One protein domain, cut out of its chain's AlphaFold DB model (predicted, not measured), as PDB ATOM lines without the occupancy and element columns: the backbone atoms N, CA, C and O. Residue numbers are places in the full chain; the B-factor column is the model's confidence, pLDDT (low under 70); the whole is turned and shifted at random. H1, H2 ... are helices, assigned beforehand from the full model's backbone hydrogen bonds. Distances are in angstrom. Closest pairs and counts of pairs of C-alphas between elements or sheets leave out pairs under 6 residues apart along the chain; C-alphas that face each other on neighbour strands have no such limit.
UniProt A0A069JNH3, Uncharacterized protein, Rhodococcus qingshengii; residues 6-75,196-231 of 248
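What this domain is: This is residues 6 to 75 and 196 to 231 of the 248 residues of an uncharacterized protein of Rhodococcus qingshengii (UniProt A0A069JNH3). What would one see first? A long helical hairpin, H1 folded back alongside the longer H2, makes the long axis, and two short helices, H3 and H4, form a small head beside H2 on the side away from H1, with H4 packed on H2. What is it made of? The printed part has 106 residues with four named helices in the order H1, H2, H3, H4 and no named strand, and its class is all helix. How compact is it? It is loose, with a radius of gyration of the C-alphas of 16.1 A, and a rod spanning 59 by 28 by 20 A.

Where its parts are: Where is the longest helix? H2, residues 38 to 75, runs 54.7 A from C-alpha 38 at (19.547, 232.564, 8.338) to C-alpha 75 at (-17.433, 245.023, 46.643). Where are the others? H1 is residues 6 to 26, 30.2 A; H3 is residues 205 to 215, 15.2 A; H4 is residues 222 to 229, 10.9 A, ending at C-alpha 229 at (3.909, 233.533, 32.626).

How they stand to each other: What touches H2? H1 touches residues 52 to 70 of it at a shallow tilt of 6 degrees, opposite ways, a helical hairpin; the closest C-alphas, of Ala 9 and Leu 67, are 6.1 A apart. H4 touches residues 53 to 61 of it at a steep tilt of 50 degrees, the C-alphas of Arg 58 and Ala 229 being closest at 4.8 A. And H3? It is close to H2 but not clearly touching, with the closest C-alphas, of His 53 and Asp 207, 7.6 A apart, and H3 and H4 are near each other. Are the backbones helical? In H1, H2, H3 and H4 every O i to N i+4 pair is within hydrogen-bond range.

The domain as a whole: Where is the cut? Residues 76 to 195 are not printed, and C-alphas 75 and 196 are 13.4 A apart. Which link is long? H1 to H2 is, with 11 residues, and residues 33 to 39, of which 38 and 39 belong to H2, stand free. Where is confidence low? Residues 32 to 36, 196 to 197, 201, 203 and 220 to 222 are under 70.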
ATOM      1  N   THR A   6     -13.720 252.745  38.981       81.50
ATOM      2  CA  THR A   6     -13.638 252.788  37.509       81.50
ATOM      3  C   THR A   6     -12.436 253.580  37.005       81.50
ATOM      4  O   THR A   6     -11.703 253.112  36.140       81.50
ATOM      5  N   ALA A   7     -12.157 254.746  37.593       83.62
ATOM      6  CA  ALA A   7     -10.996 255.550  37.207       83.62
ATOM      7  C   ALA A   7      -9.657 254.847  37.507       83.62
ATOM      8  O   ALA A   7      -8.709 254.980  36.736       83.62
ATOM      9  N   ALA A   8      -9.574 254.096  38.610       86.31
ATOM     10  CA  ALA A   8      -8.380 253.321  38.946       86.31
ATOM     11  C   ALA A   8      -8.222 252.131  37.990       86.31
ATOM     12  O   ALA A   8      -7.143 251.916  37.451       86.31
ATOM     13  N   ALA A   9      -9.309 251.420  37.687       86.31
ATOM     14  CA  ALA A   9      -9.292 250.324  36.728       86.31
ATOM     15  C   ALA A   9      -8.901 250.781  35.313       86.31
ATOM     16  O   ALA A   9      -8.098 250.125  34.655       86.31
ATOM     17  N   GLN A  10      -9.378 251.947  34.864       87.88
ATOM     18  CA  GLN A  10      -8.953 252.547  33.593       87.88
ATOM     19  C   GLN A  10      -7.446 252.847  33.562       87.88
ATOM     20  O   GLN A  10      -6.817 252.690  32.518       87.88
ATOM     21  N   GLN A  11      -6.844 253.239  34.691       89.56
ATOM     22  CA  GLN A  11      -5.390 253.424  34.780       89.56
ATOM     23  C   GLN A  11      -4.638 252.097  34.654       89.56
ATOM     24  O   GLN A  11      -3.628 252.053  33.955       89.56
ATOM     25  N   VAL A  12      -5.143 251.022  35.269       90.31
ATOM     26  CA  VAL A  12      -4.568 249.671  35.140       90.31
ATOM     27  C   VAL A  12      -4.642 249.188  33.693       90.31
ATOM     28  O   VAL A  12      -3.636 248.739  33.146       90.31
ATOM     29  N   ILE A  13      -5.795 249.350  33.036       88.94
ATOM     30  CA  ILE A  13      -5.985 248.980  31.625       88.94
ATOM     31  C   ILE A  13      -5.031 249.777  30.725       88.94
ATOM     32  O   ILE A  13      -4.323 249.191  29.909       88.94
ATOM     33  N   ALA A  14      -4.935 251.096  30.910       88.38
ATOM     34  CA  ALA A  14      -4.026 251.929  30.125       88.38
ATOM     35  C   ALA A  14      -2.546 251.578  30.366       88.38
ATOM     36  O   ALA A  14      -1.742 251.558  29.433       88.38
ATOM     37  N   ALA A  15      -2.159 251.287  31.612       90.06
ATOM     38  CA  ALA A  15      -0.806 250.841  31.942       90.06
ATOM     39  C   ALA A  15      -0.483 249.495  31.280       90.06
ATOM     40  O   ALA A  15       0.604 249.319  30.728       90.06
ATOM     41  N   TYR A  16      -1.446 248.577  31.277       92.00
ATOM     42  CA  TYR A  16      -1.347 247.296  30.597       92.00
ATOM     43  C   TYR A  16      -1.182 247.449  29.077       92.00
ATOM     44  O   TYR A  16      -0.260 246.871  28.504       92.00
ATOM     45  N   GLU A  17      -1.997 248.277  28.421       89.75
ATOM     46  CA  GLU A  17      -1.881 248.547  26.981       89.75
ATOM     47  C   GLU A  17      -0.521 249.155  26.612       89.75
ATOM     48  O   GLU A  17       0.129 248.713  25.659       89.75
ATOM     49  N   ASN A  18      -0.042 250.117  27.407       90.50
ATOM     50  CA  ASN A  18       1.295 250.685  27.240       90.50
ATOM     51  C   ASN A  18       2.379 249.611  27.392       90.50
ATOM     52  O   ASN A  18       3.313 249.550  26.591       90.50
ATOM     53  N   ARG A  19       2.230 248.713  28.372       88.94
ATOM     54  CA  ARG A  19       3.168 247.610  28.581       88.94
ATOM     55  C   ARG A  19       3.189 246.643  27.397       88.94
ATOM     56  O   ARG A  19       4.267 246.200  27.002       88.94
ATOM     57  N   LEU A  20       2.039 246.344  26.795       89.69
ATOM     58  CA  LEU A  20       1.977 245.532  25.575       89.69
ATOM     59  C   LEU A  20       2.703 246.201  24.403       89.69
ATOM     60  O   LEU A  20       3.419 245.521  23.664       89.69
ATOM     61  N   ALA A  21       2.564 247.520  24.248       87.69
ATOM     62  CA  ALA A  21       3.270 248.271  23.212       87.69
ATOM     63  C   ALA A  21       4.797 248.226  23.407       87.69
ATOM     64  O   ALA A  21       5.533 247.984  22.449       87.69
ATOM     65  N   GLU A  22       5.279 248.379  24.644       88.56
ATOM     66  CA  GLU A  22       6.703 248.237  24.981       88.56
ATOM     67  C   GLU A  22       7.235 246.836  24.663       88.56
ATOM     68  O   GLU A  22       8.306 246.695  24.068       88.56
ATOM     69  N   ILE A  23       6.482 245.793  25.029       88.00
ATOM     70  CA  ILE A  23       6.857 244.403  24.751       88.00
ATOM     71  C   ILE A  23       6.947 244.173  23.241       88.00
ATOM     72  O   ILE A  23       7.920 243.584  22.762       88.00
ATOM     73  N   ALA A  24       5.958 244.647  22.480       86.19
ATOM     74  CA  ALA A  24       5.938 244.518  21.028       86.19
ATOM     75  C   ALA A  24       7.129 245.233  20.369       86.19
ATOM     76  O   ALA A  24       7.726 244.690  19.442       86.19
ATOM     77  N   GLU A  25       7.508 246.416  20.862       86.62
ATOM     78  CA  GLU A  25       8.668 247.161  20.365       86.62
ATOM     79  C   GLU A  25       9.990 246.451  20.691       86.62
ATOM     80  O   GLU A  25      10.819 246.242  19.803       86.62
ATOM     81  N   GLY A  26      10.170 246.016  21.942       82.94
ATOM     82  CA  GLY A  26      11.399 245.370  22.414       82.94
ATOM     83  C   GLY A  26      11.641 243.965  21.850       82.94
ATOM     84  O   GLY A  26      12.769 243.473  21.878       82.94
ATOM     85  N   THR A  27      10.609 243.319  21.300       83.56
ATOM     86  CA  THR A  27      10.679 241.948  20.754       83.56
ATOM     87  C   THR A  27      10.571 241.882  19.229       83.56
ATOM     88  O   THR A  27      10.403 240.801  18.661       83.56
ATOM     89  N   LYS A  28      10.721 243.017  18.530       84.06
ATOM     90  CA  LYS A  28      10.723 243.050  17.062       84.06
ATOM     91  C   LYS A  28      11.769 242.111  16.468       84.06
ATOM     92  O   LYS A  28      12.919 242.042  16.906       84.06
ATOM     93  N   HIS A  29      11.367 241.408  15.412       82.19
ATOM     94  CA  HIS A  29      12.270 240.557  14.646       82.19
ATOM     95  C   HIS A  29      13.384 241.386  14.014       82.19
ATOM     96  O   HIS A  29      13.138 242.441  13.426       82.19
ATOM     97  N   ILE A  30      14.609 240.874  14.090       72.62
ATOM     98  CA  ILE A  30      15.772 241.484  13.450       72.62
ATOM     99  C   ILE A  30      16.070 240.724  12.161       72.62
ATOM    100  O   ILE A  30      16.045 239.493  12.126       72.62
ATOM    101  N   LYS A  31      16.379 241.476  11.103       71.88
ATOM    102  CA  LYS A  31      17.017 240.968   9.885       71.88
ATOM    103  C   LYS A  31      18.419 241.554   9.809       71.88
ATOM    104  O   LYS A  31      18.558 242.779   9.856       71.88
ATOM    105  N   SER A  32      19.452 240.718   9.706       63.81
ATOM    106  CA  SER A  32      20.804 241.233   9.511       63.81
ATOM    107  C   SER A  32      20.943 241.767   8.090       63.81
ATOM    108  O   SER A  32      20.658 241.083   7.109       63.81
ATOM    109  N   ILE A  33      21.412 243.006   7.966       60.94
ATOM    110  CA  ILE A  33      21.692 243.634   6.665       60.94
ATOM    111  C   ILE A  33      23.115 243.271   6.188       60.94
ATOM    112  O   ILE A  33      23.432 243.387   5.005       60.94
ATOM    113  N   ARG A  34      23.991 242.796   7.087       55.88
ATOM    114  CA  ARG A  34      25.399 242.473   6.805       55.88
ATOM    115  C   ARG A  34      25.682 241.013   7.174       55.88
ATOM    116  O   ARG A  34      25.619 240.664   8.345       55.88
ATOM    117  N   ASN A  35      26.024 240.188   6.179       59.81
ATOM    118  CA  ASN A  35      26.269 238.739   6.301       59.81
ATOM    119  C   ASN A  35      25.095 237.965   6.938       59.81
ATOM    120  O   ASN A  35      25.185 237.569   8.101       59.81
ATOM    121  N   PRO A  36      24.000 237.738   6.190       66.44
ATOM    122  CA  PRO A  36      22.844 237.010   6.701       66.44
ATOM    123  C   PRO A  36      23.233 235.560   7.015       66.44
ATOM    124  O   PRO A  36      23.557 234.782   6.116       66.44
ATOM    125  N   ASN A  37      23.198 235.193   8.298       78.69
ATOM    126  CA  ASN A  37      23.175 233.797   8.716       78.69
ATOM    127  C   ASN A  37      21.723 233.441   9.070       78.69
ATOM    128  O   ASN A  37      21.283 233.736  10.184       78.69
ATOM    129  N   PRO A  38      20.977 232.798   8.157       77.50
ATOM    130  CA  PRO A  38      19.547 232.564   8.338       77.50
ATOM    131  C   PRO A  38      19.234 231.684   9.557       77.50
ATOM    132  O   PRO A  38      18.170 231.819  10.152       77.50
ATOM    133  N   VAL A  39      20.160 230.808   9.965       79.94
ATOM    134  CA  VAL A  39      19.976 229.934  11.135       79.94
ATOM    135  C   VAL A  39      20.097 230.729  12.436       79.94
ATOM    136  O   VAL A  39      19.266 230.581  13.330       79.94
ATOM    137  N   ALA A  40      21.100 231.606  12.533       77.12
ATOM    138  CA  ALA A  40      21.283 232.466  13.703       77.12
ATOM    139  C   ALA A  40      20.143 233.492  13.834       77.12
ATOM    140  O   ALA A  40      19.634 233.708  14.932       77.12
ATOM    141  N   GLU A  41      19.687 234.063  12.715       78.44
ATOM    142  CA  GLU A  41      18.529 234.966  12.680       78.44
ATOM    143  C   GLU A  41      17.240 234.271  13.129       78.44
ATOM    144  O   GLU A  41      16.507 234.811  13.956       78.44
ATOM    145  N   ALA A  42      16.981 233.055  12.634       78.62
ATOM    146  CA  ALA A  42      15.821 232.270  13.048       78.62
ATOM    147  C   ALA A  42      15.857 231.950  14.551       78.62
ATOM    148  O   ALA A  42      14.845 232.093  15.233       78.62
ATOM    149  N   HIS A  43      17.023 231.578  15.092       80.38
ATOM    150  CA  HIS A  43      17.181 231.306  16.523       80.38
ATOM    151  C   HIS A  43      16.977 232.565  17.386       80.38
ATOM    152  O   HIS A  43      16.298 232.520  18.416       80.38
ATOM    153  N   ALA A  44      17.528 233.706  16.963       80.75
ATOM    154  CA  ALA A  44      17.364 234.978  17.662       80.75
ATOM    155  C   ALA A  44      15.902 235.452  17.654       80.75
ATOM    156  O   ALA A  44      15.378 235.852  18.692       80.75
ATOM    157  N   ASN A  45      15.219 235.363  16.508       83.00
ATOM    158  CA  ASN A  45      13.809 235.744  16.400       83.00
ATOM    159  C   ASN A  45      12.902 234.797  17.197       83.00
ATOM    160  O   ASN A  45      12.030 235.280  17.908       83.00
ATOM    161  N   LYS A  46      13.195 233.490  17.214       82.69
ATOM    162  CA  LYS A  46      12.503 232.531  18.090       82.69
ATOM    163  C   LYS A  46      12.656 232.884  19.573       82.69
ATOM    164  O   LYS A  46      11.695 232.831  20.332       82.69
ATOM    165  N   THR A  47      13.858 233.282  19.989       83.38
ATOM    166  CA  THR A  47      14.111 233.705  21.376       83.38
ATOM    167  C   THR A  47      13.309 234.963  21.730       83.38
ATOM    168  O   THR A  47      12.748 235.044  22.820       83.38
ATOM    169  N   ARG A  48      13.199 235.925  20.802       85.06
ATOM    170  CA  ARG A  48      12.362 237.125  20.978       85.06
ATOM    171  C   ARG A  48      10.871 236.811  21.022       85.06
ATOM    172  O   ARG A  48      10.170 237.402  21.835       85.06
ATOM    173  N   ASP A  49      10.392 235.876  20.203       85.06
ATOM    174  CA  ASP A  49       9.001 235.415  20.253       85.06
ATOM    175  C   ASP A  49       8.686 234.789  21.619       85.06
ATOM    176  O   ASP A  49       7.696 235.151  22.252       85.06
ATOM    177  N   MET A  50       9.582 233.943  22.142       84.38
ATOM    178  CA  MET A  50       9.447 233.377  23.488       84.38
ATOM    179  C   MET A  50       9.404 234.470  24.565       84.38
ATOM    180  O   MET A  50       8.517 234.456  25.416       84.38
ATOM    181  N   GLN A  51      10.316 235.447  24.511       87.44
ATOM    182  CA  GLN A  51      10.283 236.602  25.417       87.44
ATOM    183  C   GLN A  51       8.942 237.339  25.319       87.44
ATOM    184  O   GLN A  51       8.325 237.614  26.346       87.44
ATOM    185  N   ARG A  52       8.457 237.606  24.100       88.81
ATOM    186  CA  ARG A  52       7.170 238.266  23.858       88.81
ATOM    187  C   ARG A  52       6.033 237.514  24.537       88.81
ATOM    188  O   ARG A  52       5.270 238.131  25.268       88.81
ATOM    189  N   HIS A  53       5.924 236.202  24.340       88.50
ATOM    190  CA  HIS A  53       4.846 235.405  24.930       88.50
ATOM    191  C   HIS A  53       4.860 235.443  26.459       88.50
ATOM    192  O   HIS A  53       3.829 235.710  27.072       88.50
ATOM    193  N   VAL A  54       6.029 235.221  27.067       90.19
ATOM    194  CA  VAL A  54       6.175 235.175  28.528       90.19
ATOM    195  C   VAL A  54       5.892 236.536  29.158       90.19
ATOM    196  O   VAL A  54       5.114 236.626  30.106       90.19
ATOM    197  N   HIS A  55       6.480 237.613  28.629       90.31
ATOM    198  CA  HIS A  55       6.282 238.959  29.176       90.31
ATOM    199  C   HIS A  55       4.850 239.457  28.987       90.31
ATOM    200  O   HIS A  55       4.301 240.084  29.890       90.31
ATOM    201  N   THR A  56       4.218 239.116  27.867       89.81
ATOM    202  CA  THR A  56       2.801 239.403  27.625       89.81
ATOM    203  C   THR A  56       1.894 238.636  28.592       89.81
ATOM    204  O   THR A  56       0.982 239.229  29.165       89.81
ATOM    205  N   ALA A  57       2.161 237.347  28.836       89.50
ATOM    206  CA  ALA A  57       1.414 236.554  29.815       89.50
ATOM    207  C   ALA A  57       1.546 237.121  31.239       89.50
ATOM    208  O   ALA A  57       0.557 237.206  31.964       89.50
ATOM    209  N   ARG A  58       2.752 237.558  31.629       91.00
ATOM    210  CA  ARG A  58       2.997 238.217  32.923       91.00
ATOM    211  C   ARG A  58       2.237 239.534  33.041       91.00
ATOM    212  O   ARG A  58       1.542 239.727  34.028       91.00
ATOM    213  N   ALA A  59       2.316 240.391  32.020       90.31
ATOM    214  CA  ALA A  59       1.603 241.666  32.000       90.31
ATOM    215  C   ALA A  59       0.085 241.472  32.135       90.31
ATOM    216  O   ALA A  59      -0.548 242.173  32.918       90.31
ATOM    217  N   TYR A  60      -0.484 240.489  31.426       90.12
ATOM    218  CA  TYR A  60      -1.900 240.143  31.549       90.12
ATOM    219  C   TYR A  60      -2.242 239.658  32.960       90.12
ATOM    220  O   TYR A  60      -3.180 240.159  33.571       90.12
ATOM    221  N   ARG A  61      -1.464 238.712  33.503       89.06
ATOM    222  CA  ARG A  61      -1.688 238.152  34.842       89.06
ATOM    223  C   ARG A  61      -1.637 239.222  35.931       89.06
ATOM    224  O   ARG A  61      -2.475 239.216  36.828       89.06
ATOM    225  N   ASP A  62      -0.649 240.107  35.873       90.88
ATOM    226  CA  ASP A  62      -0.456 241.147  36.882       90.88
ATOM    227  C   ASP A  62      -1.582 242.190  36.812       90.88
ATOM    228  O   ASP A  62      -2.180 242.506  37.839       90.88
ATOM    229  N   ALA A  63      -1.954 242.628  35.602       89.88
ATOM    230  CA  ALA A  63      -3.079 243.538  35.401       89.88
ATOM    231  C   ALA A  63      -4.414 242.907  35.831       89.88
ATOM    232  O   ALA A  63      -5.206 243.557  36.509       89.88
ATOM    233  N   GLN A  64      -4.651 241.629  35.514       88.44
ATOM    234  CA  GLN A  64      -5.861 240.919  35.935       88.44
ATOM    235  C   GLN A  64      -5.956 240.840  37.462       88.44
ATOM    236  O   GLN A  64      -7.006 241.136  38.023       88.44
ATOM    237  N   ARG A  65      -4.856 240.519  38.156       90.00
ATOM    238  CA  ARG A  65      -4.822 240.495  39.630       90.00
ATOM    239  C   ARG A  65      -5.126 241.857  40.243       90.00
ATOM    240  O   ARG A  65      -5.791 241.921  41.274       90.00
ATOM    241  N   GLU A  66      -4.622 242.931  39.643       90.56
ATOM    242  CA  GLU A  66      -4.880 244.288  40.119       90.56
ATOM    243  C   GLU A  66      -6.347 244.690  39.905       90.56
ATOM    244  O   GLU A  66      -6.978 245.222  40.819       90.56
ATOM    245  N   LEU A  67      -6.935 244.352  38.754       88.94
ATOM    246  CA  LEU A  67      -8.362 244.558  38.490       88.94
ATOM    247  C   LEU A  67      -9.256 243.735  39.426       88.94
ATOM    248  O   LEU A  67     -10.220 244.272  39.971       88.94
ATOM    249  N   ASP A  68      -8.916 242.467  39.668       86.75
ATOM    250  CA  ASP A  68      -9.634 241.601  40.608       86.75
ATOM    251  C   ASP A  68      -9.584 242.176  42.034       86.75
ATOM    252  O   ASP A  68     -10.586 242.159  42.757       86.75
ATOM    253  N   ALA A  69      -8.440 242.737  42.442       89.31
ATOM    254  CA  ALA A  69      -8.293 243.409  43.730       89.31
ATOM    255  C   ALA A  69      -9.156 244.678  43.819       89.31
ATOM    256  O   ALA A  69      -9.828 244.889  44.832       89.31
ATOM    257  N   LEU A  70      -9.199 245.492  42.756       88.19
ATOM    258  CA  LEU A  70     -10.059 246.679  42.688       88.19
ATOM    259  C   LEU A  70     -11.549 246.317  42.749       88.19
ATOM    260  O   LEU A  70     -12.313 247.019  43.418       88.19
ATOM    261  N   LEU A  71     -11.963 245.224  42.099       84.62
ATOM    262  CA  LEU A  71     -13.332 244.703  42.176       84.62
ATOM    263  C   LEU A  71     -13.668 244.203  43.583       84.62
ATOM    264  O   LEU A  71     -14.742 244.509  44.108       84.62
ATOM    265  N   ALA A  72     -12.752 243.467  44.216       84.88
ATOM    266  CA  ALA A  72     -12.926 242.996  45.585       84.88
ATOM    267  C   ALA A  72     -13.086 244.171  46.561       84.88
ATOM    268  O   ALA A  72     -14.039 244.194  47.344       84.88
ATOM    269  N   GLU A  73     -12.222 245.181  46.460       87.25
ATOM    270  CA  GLU A  73     -12.298 246.381  47.290       87.25
ATOM    271  C   GLU A  73     -13.589 247.169  47.046       87.25
ATOM    272  O   GLU A  73     -14.244 247.589  48.002       87.25
ATOM    273  N   GLN A  74     -14.008 247.332  45.788       85.00
ATOM    274  CA  GLN A  74     -15.277 247.981  45.465       85.00
ATOM    275  C   GLN A  74     -16.454 247.221  46.094       85.00
ATOM    276  O   GLN A  74     -17.356 247.829  46.679       85.00
ATOM    277  N   GLY A  75     -16.438 245.888  46.018       82.31
ATOM    278  CA  GLY A  75     -17.433 245.023  46.643       82.31
ATOM    279  C   GLY A  75     -17.476 245.173  48.165       82.31
ATOM    280  O   GLY A  75     -18.560 245.272  48.746       82.31
ATOM    281  N   TYR A 196     -14.162 244.590  34.662       65.88
ATOM    282  CA  TYR A 196     -12.970 245.146  34.039       65.88
ATOM    283  C   TYR A 196     -12.355 244.039  33.181       65.88
ATOM    284  O   TYR A 196     -11.673 243.149  33.683       65.88
ATOM    285  N   THR A 197     -12.676 244.043  31.891       68.44
ATOM    286  CA  THR A 197     -12.210 243.021  30.963       68.44
ATOM    287  C   THR A 197     -10.902 243.466  30.335       68.44
ATOM    288  O   THR A 197     -10.772 244.564  29.794       68.44
ATOM    289  N   LEU A 198      -9.908 242.589  30.403       76.12
ATOM    290  CA  LEU A 198      -8.678 242.736  29.646       76.12
ATOM    291  C   LEU A 198      -8.783 241.900  28.383       76.12
ATOM    292  O   LEU A 198      -9.090 240.708  28.430       76.12
ATOM    293  N   SER A 199      -8.456 242.510  27.246       74.75
ATOM    294  CA  SER A 199      -8.186 241.732  26.041       74.75
ATOM    295  C   SER A 199      -6.992 240.820  26.315       74.75
ATOM    296  O   SER A 199      -5.940 241.307  26.739       74.75
ATOM    297  N   ASN A 200      -7.144 239.516  26.072       71.75
ATOM    298  CA  ASN A 200      -6.034 238.574  26.133       71.75
ATOM    299  C   ASN A 200      -5.243 238.624  24.808       71.75
ATOM    300  O   ASN A 200      -5.705 238.112  23.792       71.75
ATOM    301  N   PRO A 201      -4.045 239.216  24.768       66.44
ATOM    302  CA  PRO A 201      -3.222 239.345  23.568       66.44
ATOM    303  C   PRO A 201      -2.670 238.000  23.089       66.44
ATOM    304  O   PRO A 201      -2.321 237.876  21.917       66.44
ATOM    305  N   LEU A 202      -2.636 236.975  23.951       70.81
ATOM    306  CA  LEU A 202      -2.321 235.598  23.562       70.81
ATOM    307  C   LEU A 202      -3.551 234.853  23.014       70.81
ATOM    308  O   LEU A 202      -3.505 233.636  22.837       70.81
ATOM    309  N   ASP A 203      -4.649 235.555  22.709       63.41
ATOM    310  CA  ASP A 203      -5.773 234.991  21.954       63.41
ATOM    311  C   ASP A 203      -5.476 234.809  20.467       63.41
ATOM    312  O   ASP A 203      -6.186 234.064  19.784       63.41
ATOM    313  N   ASN A 204      -4.400 235.420  19.966       75.62
ATOM    314  CA  ASN A 204      -3.935 235.176  18.612       75.62
ATOM    315  C   ASN A 204      -3.649 233.678  18.411       75.62
ATOM    316  O   ASN A 204      -2.769 233.094  19.045       75.62
ATOM    317  N   ILE A 205      -4.389 233.060  17.485       74.88
ATOM    318  CA  ILE A 205      -4.299 231.628  17.168       74.88
ATOM    319  C   ILE A 205      -2.861 231.217  16.838       74.88
ATOM    320  O   ILE A 205      -2.442 230.134  17.239       74.88
ATOM    321  N   ASN A 206      -2.092 232.072  16.159       77.12
ATOM    322  CA  ASN A 206      -0.713 231.755  15.789       77.12
ATOM    323  C   ASN A 206       0.182 231.602  17.023       77.12
ATOM    324  O   ASN A 206       0.912 230.617  17.128       77.12
ATOM    325  N   ASP A 207       0.064 232.523  17.978       79.44
ATOM    326  CA  ASP A 207       0.837 232.491  19.219       79.44
ATOM    327  C   ASP A 207       0.419 231.277  20.074       79.44
ATOM    328  O   ASP A 207       1.269 230.546  20.579       79.44
ATOM    329  N   ARG A 208      -0.886 230.968  20.153       81.06
ATOM    330  CA  ARG A 208      -1.400 229.772  20.854       81.06
ATOM    331  C   ARG A 208      -0.870 228.467  20.268       81.06
ATOM    332  O   ARG A 208      -0.468 227.573  21.011       81.06
ATOM    333  N   VAL A 209      -0.895 228.340  18.941       81.44
ATOM    334  CA  VAL A 209      -0.407 227.149  18.234       81.44
ATOM    335  C   VAL A 209       1.094 226.988  18.446       81.44
ATOM    336  O   VAL A 209       1.548 225.875  18.717       81.44
ATOM    337  N   GLN A 210       1.854 228.081  18.373       82.44
ATOM    338  CA  GLN A 210       3.294 228.058  18.599       82.44
ATOM    339  C   GLN A 210       3.631 227.643  20.036       82.44
ATOM    340  O   GLN A 210       4.401 226.705  20.226       82.44
ATOM    341  N   ILE A 211       3.002 228.261  21.040       83.25
ATOM    342  CA  ILE A 211       3.206 227.926  22.457       83.25
ATOM    343  C   ILE A 211       2.855 226.457  22.738       83.25
ATOM    344  O   ILE A 211       3.611 225.757  23.411       83.25
ATOM    345  N   ASN A 212       1.744 225.960  22.189       85.06
ATOM    346  CA  ASN A 212       1.358 224.558  22.343       85.06
ATOM    347  C   ASN A 212       2.372 223.614  21.675       85.06
ATOM    348  O   ASN A 212       2.771 222.610  22.255       85.06
ATOM    349  N   THR A 213       2.847 223.958  20.479       85.19
ATOM    350  CA  THR A 213       3.834 223.147  19.752       85.19
ATOM    351  C   THR A 213       5.185 223.105  20.471       85.19
ATOM    352  O   THR A 213       5.848 222.071  20.470       85.19
ATOM    353  N   GLU A 214       5.607 224.217  21.077       83.31
ATOM    354  CA  GLU A 214       6.916 224.334  21.725       83.31
ATOM    355  C   GLU A 214       6.933 223.820  23.171       83.31
ATOM    356  O   GLU A 214       7.916 223.199  23.575       83.31
ATOM    357  N   TYR A 215       5.863 224.052  23.938       82.50
ATOM    358  CA  TYR A 215       5.826 223.791  25.385       82.50
ATOM    359  C   TYR A 215       4.714 222.826  25.817       82.50
ATOM    360  O   TYR A 215       4.649 222.464  26.989       82.50
ATOM    361  N   GLY A 216       3.819 222.413  24.913       83.56
ATOM    362  CA  GLY A 216       2.647 221.598  25.258       83.56
ATOM    363  C   GLY A 216       1.603 222.340  26.100       83.56
ATOM    364  O   GLY A 216       0.772 221.704  26.746       83.56
ATOM    365  N   ILE A 217       1.655 223.677  26.133       84.94
ATOM    366  CA  ILE A 217       0.762 224.510  26.946       84.94
ATOM    367  C   ILE A 217      -0.423 224.977  26.098       84.94
ATOM    368  O   ILE A 217      -0.257 225.596  25.048       84.94
ATOM    369  N   ASN A 218      -1.637 224.724  26.586       82.69
ATOM    370  CA  ASN A 218      -2.864 225.188  25.951       82.69
ATOM    371  C   ASN A 218      -3.348 226.500  26.593       82.69
ATOM    372  O   ASN A 218      -3.927 226.492  27.675       82.69
ATOM    373  N   VAL A 219      -3.135 227.622  25.900       79.31
ATOM    374  CA  VAL A 219      -3.397 228.997  26.387       79.31
ATOM    375  C   VAL A 219      -4.872 229.411  26.263       79.31
ATOM    376  O   VAL A 219      -5.236 230.546  26.540       79.31
ATOM    377  N   THR A 220      -5.759 228.508  25.837       69.81
ATOM    378  CA  THR A 220      -7.182 228.847  25.666       69.81
ATOM    379  C   THR A 220      -7.891 229.188  26.979       69.81
ATOM    380  O   THR A 220      -8.948 229.811  26.931       69.81
ATOM    381  N   TRP A 221      -7.361 228.762  28.133       67.50
ATOM    382  CA  TRP A 221      -7.966 228.944  29.461       67.50
ATOM    383  C   TRP A 221      -6.987 229.680  30.392       67.50
ATOM    384  O   TRP A 221      -5.777 229.626  30.172       67.50
ATOM    385  N   ALA A 222      -7.488 230.300  31.470       66.69
ATOM    386  CA  ALA A 222      -6.677 231.078  32.423       66.69
ATOM    387  C   ALA A 222      -5.430 230.321  32.932       66.69
ATOM    388  O   ALA A 222      -4.328 230.865  32.918       66.69
ATOM    389  N   GLY A 223      -5.564 229.026  33.251       71.69
ATOM    390  CA  GLY A 223      -4.436 228.195  33.698       71.69
ATOM    391  C   GLY A 223      -3.317 228.008  32.661       71.69
ATOM    392  O   GLY A 223      -2.181 227.723  33.027       71.69
ATOM    393  N   GLY A 224      -3.603 228.194  31.368       79.50
ATOM    394  CA  GLY A 224      -2.588 228.190  30.315       79.50
ATOM    395  C   GLY A 224      -1.775 229.484  30.259       79.50
ATOM    396  O   GLY A 224      -0.585 229.434  29.964       79.50
ATOM    397  N   ILE A 225      -2.382 230.630  30.581       84.31
ATOM    398  CA  ILE A 225      -1.682 231.922  30.648       84.31
ATOM    399  C   ILE A 225      -0.714 231.932  31.832       84.31
ATOM    400  O   ILE A 225       0.444 232.312  31.663       84.31
ATOM    401  N   ASP A 226      -1.148 231.448  32.998       85.94
ATOM    402  CA  ASP A 226      -0.285 231.328  34.179       85.94
ATOM    403  C   ASP A 226       0.939 230.447  33.898       85.94
ATOM    404  O   ASP A 226       2.069 230.834  34.193       85.94
ATOM    405  N   ALA A 227       0.728 229.307  33.233       84.81
ATOM    406  CA  ALA A 227       1.812 228.408  32.850       84.81
ATOM    407  C   ALA A 227       2.828 229.070  31.901       84.81
ATOM    408  O   ALA A 227       4.026 228.829  32.033       84.81
ATOM    409  N   VAL A 228       2.379 229.920  30.968       87.88
ATOM    410  CA  VAL A 228       3.277 230.699  30.096       87.88
ATOM    411  C   VAL A 228       3.999 231.796  30.880       87.88
ATOM    412  O   VAL A 228       5.189 232.014  30.662       87.88
ATOM    413  N   ALA A 229       3.318 232.474  31.807       87.75
ATOM    414  CA  ALA A 229       3.909 233.533  32.626       87.75
ATOM    415  C   ALA A 229       5.056 233.022  33.521       87.75
ATOM    416  O   ALA A 229       6.003 233.767  33.798       87.75
ATOM    417  N   ASP A 230       4.989 231.755  33.935       89.19
ATOM    418  CA  ASP A 230       5.988 231.098  34.783       89.19
ATOM    419  C   ASP A 230       7.170 230.498  34.002       89.19
ATOM    420  O   ASP A 230       8.156 230.061  34.604       89.19
ATOM    421  N   LEU A 231       7.129 230.515  32.664       87.00
ATOM    422  CA  LEU A 231       8.275 230.109  31.855       87.00
ATOM    423  C   LEU A 231       9.470 231.056  32.080       87.00
ATOM    424  O   LEU A 231       9.304 232.267  32.287       87.00
TER     425      LEU A 231